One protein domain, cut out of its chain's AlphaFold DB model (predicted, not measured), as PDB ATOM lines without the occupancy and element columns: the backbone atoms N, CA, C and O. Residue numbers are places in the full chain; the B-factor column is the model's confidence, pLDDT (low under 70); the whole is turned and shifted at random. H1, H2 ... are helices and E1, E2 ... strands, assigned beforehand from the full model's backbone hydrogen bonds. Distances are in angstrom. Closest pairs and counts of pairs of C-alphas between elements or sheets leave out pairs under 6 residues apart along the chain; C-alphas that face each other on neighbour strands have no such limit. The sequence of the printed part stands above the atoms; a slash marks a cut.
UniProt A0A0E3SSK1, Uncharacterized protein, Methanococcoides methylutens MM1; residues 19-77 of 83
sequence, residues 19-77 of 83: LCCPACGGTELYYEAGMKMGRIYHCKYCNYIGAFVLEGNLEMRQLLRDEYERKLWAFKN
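What this domain is: This is residues 19 to 77 of the 83 residues of an uncharacterized protein of Methanococcoides methylutens MM1 (UniProt A0A0E3SSK1). A small two-stranded hairpin, E1 and E2, and one long helix, H1, stand at opposite ends of a flat domain, with part of the loop of residues 21 to 28 between them; residues 70 to 77 of H1 stick out. The 59 printed residues hold E1, E2, E3 and H1 in that order, mixed helices and strands, with the sheet E1 - E2 antiparallel. The whole is only just compact, close to loose, with a radius of gyration of the C-alphas of 12.4 A, spanning 41 by 26 by 14 A.

Where its parts are: E1 is residues 29 to 32, 9.5 A long, beginning at C-alpha 29 (-29.414, 17.543, -45.414). E2 is residues 40 to 43, 10.2 A. E3 is residues 54 to 56, 5.9 A. H1 is residues 58 to 77, 28.3 A, ending at C-alpha 77 (-4.268, 26.249, -55.125).

How they stand to each other: E1 and E2 form a hairpin, antiparallel at 138 degrees, with N 30 and O 42 2.9 A apart, within hydrogen-bond range. E3 pairs with no named strand, but its residues 54 to 55 pair antiparallel with residues 19 to 20. E3 and H1 meet only through their tight link. H1 is apart from E1 and E2. In H1 every O i to N i+4 pair is within hydrogen-bond range.

The domain as a whole: The C-alphas of Lys 36 and Asn 77, the two farthest apart, are 41.9 A apart. The printed part has no cut and no long link. Residues 33 to 36 have pLDDT under 70.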
ATOM      1  N   LEU A  19     -31.259  23.668 -39.026       92.44
ATOM      2  CA  LEU A  19     -30.355  22.527 -39.082       92.44
ATOM      3  C   LEU A  19     -29.390  22.678 -40.263       92.44
ATOM      4  O   LEU A  19     -29.797  22.869 -41.412       92.44
ATOM      5  N   CYS A  20     -28.098  22.571 -39.981       94.62
ATOM      6  CA  CYS A  20     -27.029  22.758 -40.946       94.62
ATOM      7  C   CYS A  20     -25.900  21.731 -40.786       94.62
ATOM      8  O   CYS A  20     -25.712  21.084 -39.753       94.62
ATOM      9  N   CYS A  21     -25.152  21.557 -41.873       95.62
ATOM     10  CA  CYS A  21     -24.022  20.653 -41.958       95.62
ATOM     11  C   CYS A  21     -22.833  21.190 -41.144       95.62
ATOM     12  O   CYS A  21     -22.380  22.304 -41.418       95.62
ATOM     13  N   PRO A  22     -22.232  20.384 -40.252       95.19
ATOM     14  CA  PRO A  22     -21.083  20.812 -39.453       95.19
ATOM     15  C   PRO A  22     -19.813  21.060 -40.279       95.19
ATOM     16  O   PRO A  22     -18.895  21.720 -39.808       95.19
ATOM     17  N   ALA A  23     -19.734  20.529 -41.503       94.62
ATOM     18  CA  ALA A  23     -18.544  20.649 -42.343       94.62
ATOM     19  C   ALA A  23     -18.556  21.883 -43.261       94.62
ATOM     20  O   ALA A  23     -17.490  22.406 -43.577       94.62
ATOM     21  N   CYS A  24     -19.730  22.326 -43.723       94.88
ATOM     22  CA  CYS A  24     -19.836  23.413 -44.706       94.88
ATOM     23  C   CYS A  24     -20.937  24.448 -44.426       94.88
ATOM     24  O   CYS A  24     -21.135  25.349 -45.237       94.88
ATOM     25  N   GLY A  25     -21.714  24.293 -43.348       93.31
ATOM     26  CA  GLY A  25     -22.823  25.192 -43.008       93.31
ATOM     27  C   GLY A  25     -24.055  25.084 -43.918       93.31
ATOM     28  O   GLY A  25     -24.988  25.874 -43.798       93.31
ATOM     29  N   GLY A  26     -24.095  24.129 -44.854       93.44
ATOM     30  CA  GLY A  26     -25.240  23.925 -45.747       93.44
ATOM     31  C   GLY A  26     -26.458  23.328 -45.039       93.44
ATOM     32  O   GLY A  26     -26.310  22.408 -44.243       93.44
ATOM     33  N   THR A  27     -27.660  23.807 -45.359       94.50
ATOM     34  CA  THR A  27     -28.929  23.363 -44.746       94.50
ATOM     35  C   THR A  27     -29.601  22.206 -45.492       94.50
ATOM     36  O   THR A  27     -30.507  21.565 -44.971       94.50
ATOM     37  N   GLU A  28     -29.145  21.887 -46.706       93.88
ATOM     38  CA  GLU A  28     -29.658  20.748 -47.471       93.88
ATOM     39  C   GLU A  28     -29.050  19.425 -46.992       93.88
ATOM     40  O   GLU A  28     -28.048  18.928 -47.524       93.88
ATOM     41  N   LEU A  29     -29.693  18.857 -45.975       92.69
ATOM     42  CA  LEU A  29     -29.414  17.543 -45.414       92.69
ATOM     43  C   LEU A  29     -30.556  16.583 -45.757       92.69
ATOM     44  O   LEU A  29     -31.726  16.960 -45.717       92.69
ATOM     45  N   TYR A  30     -30.230  15.334 -46.069       91.69
ATOM     46  CA  TYR A  30     -31.221  14.271 -46.211       91.69
ATOM     47  C   TYR A  30     -30.836  13.049 -45.394       91.69
ATOM     48  O   TYR A  30     -29.694  12.892 -44.964       91.69
ATOM     49  N   TYR A  31     -31.825  12.199 -45.158       87.25
ATOM     50  CA  TYR A  31     -31.655  10.999 -44.369       87.25
ATOM     51  C   TYR A  31     -31.044   9.871 -45.198       87.25
ATOM     52  O   TYR A  31     -31.650   9.447 -46.184       87.25
ATOM     53  N   GLU A  32     -29.901   9.342 -44.768       79.12
ATOM     54  CA  GLU A  32     -29.464   8.012 -45.187       79.12
ATOM     55  C   GLU A  32     -29.868   6.998 -44.120       79.12
ATOM     56  O   GLU A  32     -29.694   7.216 -42.921       79.12
ATOM     57  N   ALA A  33     -30.476   5.895 -44.554       69.44
ATOM     58  CA  ALA A  33     -31.072   4.907 -43.670       69.44
ATOM     59  C   ALA A  33     -30.054   4.324 -42.676       69.44
ATOM     60  O   ALA A  33     -29.328   3.382 -42.982       69.44
ATOM     61  N   GLY A  34     -30.045   4.833 -41.446       65.44
ATOM     62  CA  GLY A  34     -29.377   4.186 -40.327       65.44
ATOM     63  C   GLY A  34     -30.328   3.162 -39.724       65.44
ATOM     64  O   GLY A  34     -31.355   3.532 -39.171       65.44
ATOM     65  N   MET A  35     -30.033   1.870 -39.896       69.62
ATOM     66  CA  MET A  35     -30.859   0.757 -39.401       69.62
ATOM     67  C   MET A  35     -31.064   0.815 -37.868       69.62
ATOM     68  O   MET A  35     -31.901   1.551 -37.362       69.62
ATOM     69  N   LYS A  36     -30.320   0.026 -37.079       68.06
ATOM     70  CA  LYS A  36     -30.423   0.029 -35.605       68.06
ATOM     71  C   LYS A  36     -29.629   1.158 -34.934       68.06
ATOM     72  O   LYS A  36     -29.836   1.401 -33.754       68.06
ATOM     73  N   MET A  37     -28.722   1.824 -35.656       70.19
ATOM     74  CA  MET A  37     -27.784   2.814 -35.095       70.19
ATOM     75  C   MET A  37     -28.282   4.269 -35.121       70.19
ATOM     76  O   MET A  37     -27.506   5.187 -34.886       70.19
ATOM     77  N   GLY A  38     -29.582   4.488 -35.331       74.81
ATOM     78  CA  GLY A  38     -30.172   5.824 -35.280       74.81
ATOM     79  C   GLY A  38     -30.019   6.588 -36.589       74.81
ATOM     80  O   GLY A  38     -29.796   5.994 -37.641       74.81
ATOM     81  N   ARG A  39     -30.215   7.908 -36.530       81.50
ATOM     82  CA  ARG A  39     -30.369   8.715 -37.735       81.50
ATOM     83  C   ARG A  39     -29.024   9.150 -38.339       81.50
ATOM     84  O   ARG A  39     -28.246   9.782 -37.637       81.50
ATOM     85  N   ILE A  40     -28.774   8.873 -39.625       90.44
ATOM     86  CA  ILE A  40     -27.602   9.368 -40.370       90.44
ATOM     87  C   ILE A  40     -28.050  10.434 -41.376       90.44
ATOM     88  O   ILE A  40     -28.985  10.224 -42.146       90.44
ATOM     89  N   TYR A  41     -27.375  11.580 -41.370       92.12
ATOM     90  CA  TYR A  41     -27.600  12.677 -42.304       92.12
ATOM     91  C   TYR A  41     -26.511  12.710 -43.367       92.12
ATOM     92  O   TYR A  41     -25.333  12.535 -43.059       92.12
ATOM     93  N   HIS A  42     -26.908  13.003 -44.600       93.94
ATOM     94  CA  HIS A  42     -26.019  13.251 -45.723       93.94
ATOM     95  C   HIS A  42     -26.242  14.678 -46.250       93.94
ATOM     96  O   HIS A  42     -27.359  15.072 -46.586       93.94
ATOM     97  N   CYS A  43     -25.176  15.477 -46.306       95.06
ATOM     98  CA  CYS A  43     -25.183  16.812 -46.899       95.06
ATOM     99  C   CYS A  43     -25.021  16.782 -48.421       95.06
ATOM    100  O   CYS A  43     -24.033  16.256 -48.930       95.06
ATOM    101  N   LYS A  44     -25.917  17.467 -49.143       93.94
ATOM    102  CA  LYS A  44     -25.858  17.572 -50.613       93.94
ATOM    103  C   LYS A  44     -24.688  18.411 -51.141       93.94
ATOM    104  O   LYS A  44     -24.325  18.272 -52.303       93.94
ATOM    105  N   TYR A  45     -24.115  19.294 -50.319       93.31
ATOM    106  CA  TYR A  45     -23.089  20.245 -50.765       93.31
ATOM    107  C   TYR A  45     -21.665  19.704 -50.660       93.31
ATOM    108  O   TYR A  45     -20.890  19.825 -51.602       93.31
ATOM    109  N   CYS A  46     -21.302  19.160 -49.498       92.50
ATOM    110  CA  CYS A  46     -19.929  18.729 -49.213       92.50
ATOM    111  C   CYS A  46     -19.789  17.214 -49.045       92.50
ATOM    112  O   CYS A  46     -18.690  16.744 -48.755       92.50
ATOM    113  N   ASN A  47     -20.885  16.462 -49.208       91.69
ATOM    114  CA  ASN A  47     -20.914  15.008 -49.063       91.69
ATOM    115  C   ASN A  47     -20.544  14.518 -47.642       91.69
ATOM    116  O   ASN A  47     -20.062  13.399 -47.468       91.69
ATOM    117  N   TYR A  48     -20.747  15.362 -46.616       94.00
ATOM    118  CA  TYR A  48     -20.682  14.955 -45.207       94.00
ATOM    119  C   TYR A  48     -21.736  13.884 -44.930       94.00
ATOM    120  O   TYR A  48     -22.898  14.095 -45.276       94.00
ATOM    121  N   ILE A  49     -21.339  12.795 -44.269       93.00
ATOM    122  CA  ILE A  49     -22.221  11.715 -43.822       93.00
ATOM    123  C   ILE A  49     -21.970  11.482 -42.334       93.00
ATOM    124  O   ILE A  49     -20.849  11.165 -41.933       93.00
ATOM    125  N   GLY A  50     -23.001  11.626 -41.507       90.81
ATOM    126  CA  GLY A  50     -22.875  11.390 -40.074       90.81
ATOM    127  C   GLY A  50     -24.157  11.651 -39.295       90.81
ATOM    128  O   GLY A  50     -25.117  12.220 -39.803       90.81
ATOM    129  N   ALA A  51     -24.176  11.214 -38.040       90.31
ATOM    130  CA  ALA A  51     -25.321  11.415 -37.149       90.31
ATOM    131  C   ALA A  51     -25.382  12.831 -36.543       90.31
ATOM    132  O   ALA A  51     -26.368  13.176 -35.896       90.31
ATOM    133  N   PHE A  52     -24.334  13.643 -36.727       91.50
ATOM    134  CA  PHE A  52     -24.200  14.954 -36.100       91.50
ATOM    135  C   PHE A  52     -24.590  16.086 -37.059       91.50
ATOM    136  O   PHE A  52     -24.102  16.167 -38.185       91.50
ATOM    137  N   VAL A  53     -25.463  16.972 -36.588       92.88
ATOM    138  CA  VAL A  53     -25.952  18.167 -37.287       92.88
ATOM    139  C   VAL A  53     -25.992  19.327 -36.296       92.88
ATOM    140  O   VAL A  53     -26.084  19.092 -35.093       92.88
ATOM    141  N   LEU A  54     -25.886  20.560 -36.788       94.00
ATOM    142  CA  LEU A  54     -25.857  21.762 -35.952       94.00
ATOM    143  C   LEU A  54     -27.132  22.575 -36.141       94.00
ATOM    144  O   LEU A  54     -27.561  22.770 -37.274       94.00
ATOM    145  N   GLU A  55     -27.684  23.102 -35.058       93.19
ATOM    146  CA  GLU A  55     -28.672  24.182 -35.105       93.19
ATOM    147  C   GLU A  55     -27.908  25.505 -35.117       93.19
ATOM    148  O   GLU A  55     -27.125  25.784 -34.212       93.19
ATOM    149  N   GLY A  56     -28.060  26.275 -36.193       91.56
ATOM    150  CA  GLY A  56     -27.304  27.505 -36.385       91.56
ATOM    151  C   GLY A  56     -28.139  28.600 -37.031       91.56
ATOM    152  O   GLY A  56     -28.850  28.367 -38.017       91.56
ATOM    153  N   ASN A  57     -28.009  29.811 -36.496       92.88
ATOM    154  CA  ASN A  57     -28.538  31.024 -37.107       92.88
ATOM    155  C   ASN A  57     -27.779  31.354 -38.412       92.88
ATOM    156  O   ASN A  57     -26.871  30.634 -38.850       92.88
ATOM    157  N   LEU A  58     -28.181  32.424 -39.099       91.19
ATOM    158  CA  LEU A  58     -27.553  32.815 -40.364       91.19
ATOM    159  C   LEU A  58     -26.056  33.129 -40.215       91.19
ATOM    160  O   LEU A  58     -25.268  32.709 -41.062       91.19
ATOM    161  N   GLU A  59     -25.671  33.821 -39.143       93.00
ATOM    162  CA  GLU A  59     -24.286  34.224 -38.895       93.00
ATOM    163  C   GLU A  59     -23.367  33.006 -38.745       93.00
ATOM    164  O   GLU A  59     -22.376  32.873 -39.466       93.00
ATOM    165  N   MET A  60     -23.739  32.052 -37.886       91.69
ATOM    166  CA  MET A  60     -22.966  30.829 -37.671       91.69
ATOM    167  C   MET A  60     -22.805  30.018 -38.963       91.69
ATOM    168  O   MET A  60     -21.716  29.529 -39.277       91.69
ATOM    169  N   ARG A  61     -23.884  29.893 -39.747       93.12
ATOM    170  CA  ARG A  61     -23.854  29.176 -41.031       93.12
ATOM    171  C   ARG A  61     -22.922  29.843 -42.037       93.12
ATOM    172  O   ARG A  61     -22.244  29.134 -42.784       93.12
ATOM    173  N   GLN A  62     -22.864  31.175 -42.047       93.88
ATOM    174  CA  GLN A  62     -21.968  31.917 -42.927       93.88
ATOM    175  C   GLN A  62     -20.501  31.694 -42.547       93.88
ATOM    176  O   GLN A  62     -19.695  31.385 -43.420       93.88
ATOM    177  N   LEU A  63     -20.168  31.727 -41.253       94.88
ATOM    178  CA  LEU A  63     -18.804  31.462 -40.780       94.88
ATOM    179  C   LEU A  63     -18.304  30.070 -41.197       94.88
ATOM    180  O   LEU A  63     -17.182  29.932 -41.696       94.88
ATOM    181  N   LEU A  64     -19.150  29.042 -41.052       94.19
ATOM    182  CA  LEU A  64     -18.837  27.677 -41.491       94.19
ATOM    183  C   LEU A  64     -18.615  27.596 -43.005       94.19
ATOM    184  O   LEU A  64     -17.701  26.906 -43.467       94.19
ATOM    185  N   ARG A  65     -19.440  28.300 -43.784       93.88
ATOM    186  CA  ARG A  65     -19.330  28.341 -45.244       93.88
ATOM    187  C   ARG A  65     -18.043  29.021 -45.694       93.88
ATOM    188  O   ARG A  65     -17.313  28.449 -46.503       93.88
ATOM    189  N   ASP A  66     -17.732  30.179 -45.128       95.06
ATOM    190  CA  ASP A  66     -16.527  30.938 -45.455       95.06
ATOM    191  C   ASP A  66     -15.265  30.138 -45.116       95.06
ATOM    192  O   ASP A  66     -14.294  30.124 -45.876       95.06
ATOM    193  N   GLU A  67     -15.257  29.429 -43.982       94.25
ATOM    194  CA  GLU A  67     -14.150  28.544 -43.620       94.25
ATOM    195  C   GLU A  67     -14.002  27.374 -44.595       94.25
ATOM    196  O   GLU A  67     -12.883  27.070 -45.028       94.25
ATOM    197  N   TYR A  68     -15.112  26.736 -44.963       93.56
ATOM    198  CA  TYR A  68     -15.119  25.646 -45.930       93.56
ATOM    199  C   TYR A  68     -14.564  26.093 -47.287       93.56
ATOM    200  O   TYR A  68     -13.677  25.441 -47.839       93.56
ATOM    201  N   GLU A  69     -15.010  27.239 -47.801       92.69
ATOM    202  CA  GLU A  69     -14.534  27.795 -49.071       92.69
ATOM    203  C   GLU A  69     -13.058  28.190 -49.016       92.69
ATOM    204  O   GLU A  69     -12.307  27.904 -49.951       92.69
ATOM    205  N   ARG A  70     -12.600  28.758 -47.897       92.06
ATOM    206  CA  ARG A  70     -11.185  29.092 -47.679       92.06
ATOM    207  C   ARG A  70     -10.305  27.843 -47.690       92.06
ATOM    208  O   ARG A  70      -9.255  27.841 -48.335       92.06
ATOM    209  N   LYS A  71     -10.743  26.767 -47.026       90.06
ATOM    210  CA  LYS A  71     -10.067  25.459 -47.030       90.06
ATOM    211  C   LYS A  71     -10.057  24.839 -48.424       90.06
ATOM    212  O   LYS A  71      -9.015  24.364 -48.868       90.06
ATOM    213  N   LEU A  72     -11.181  24.884 -49.140       88.06
ATOM    214  CA  LEU A  72     -11.266  24.403 -50.521       88.06
ATOM    215  C   LEU A  72     -10.342  25.181 -51.455       88.06
ATOM    216  O   LEU A  72      -9.663  24.580 -52.288       88.06
ATOM    217  N   TRP A  73     -10.312  26.506 -51.333       88.25
ATOM    218  CA  TRP A  73      -9.432  27.356 -52.121       88.25
ATOM    219  C   TRP A  73      -7.965  27.045 -51.820       88.25
ATOM    220  O   TRP A  73      -7.187  26.835 -52.752       88.25
ATOM    221  N   ALA A  74      -7.597  26.932 -50.542       87.31
ATOM    222  CA  ALA A  74      -6.243  26.575 -50.138       87.31
ATOM    223  C   ALA A  74      -5.838  25.191 -50.670       87.31
ATOM    224  O   ALA A  74      -4.753  25.039 -51.230       87.31
ATOM    225  N   PHE A  75      -6.728  24.199 -50.577       83.62
ATOM    226  CA  PHE A  75      -6.498  22.858 -51.112       83.62
ATOM    227  C   PHE A  75      -6.294  22.872 -52.634       83.62
ATOM    228  O   PHE A  75      -5.322  22.301 -53.123       83.62
ATOM    229  N   LYS A  76      -7.160  23.568 -53.384       85.19
ATOM    230  CA  LYS A  76      -7.083  23.651 -54.854       85.19
ATOM    231  C   LYS A  76      -5.831  24.369 -55.359       85.19
ATOM    232  O   LYS A  76      -5.316  23.992 -56.405       85.19
ATOM    233  N   ASN A  77      -5.370  25.402 -54.654       85.88
ATOM    234  CA  ASN A  77      -4.268  26.249 -55.125       85.88
ATOM    235  C   ASN A  77      -2.904  25.844 -54.566       85.88
ATOM    236  O   ASN A  77      -1.893  26.052 -55.228       85.88
TER     237      ASN A  77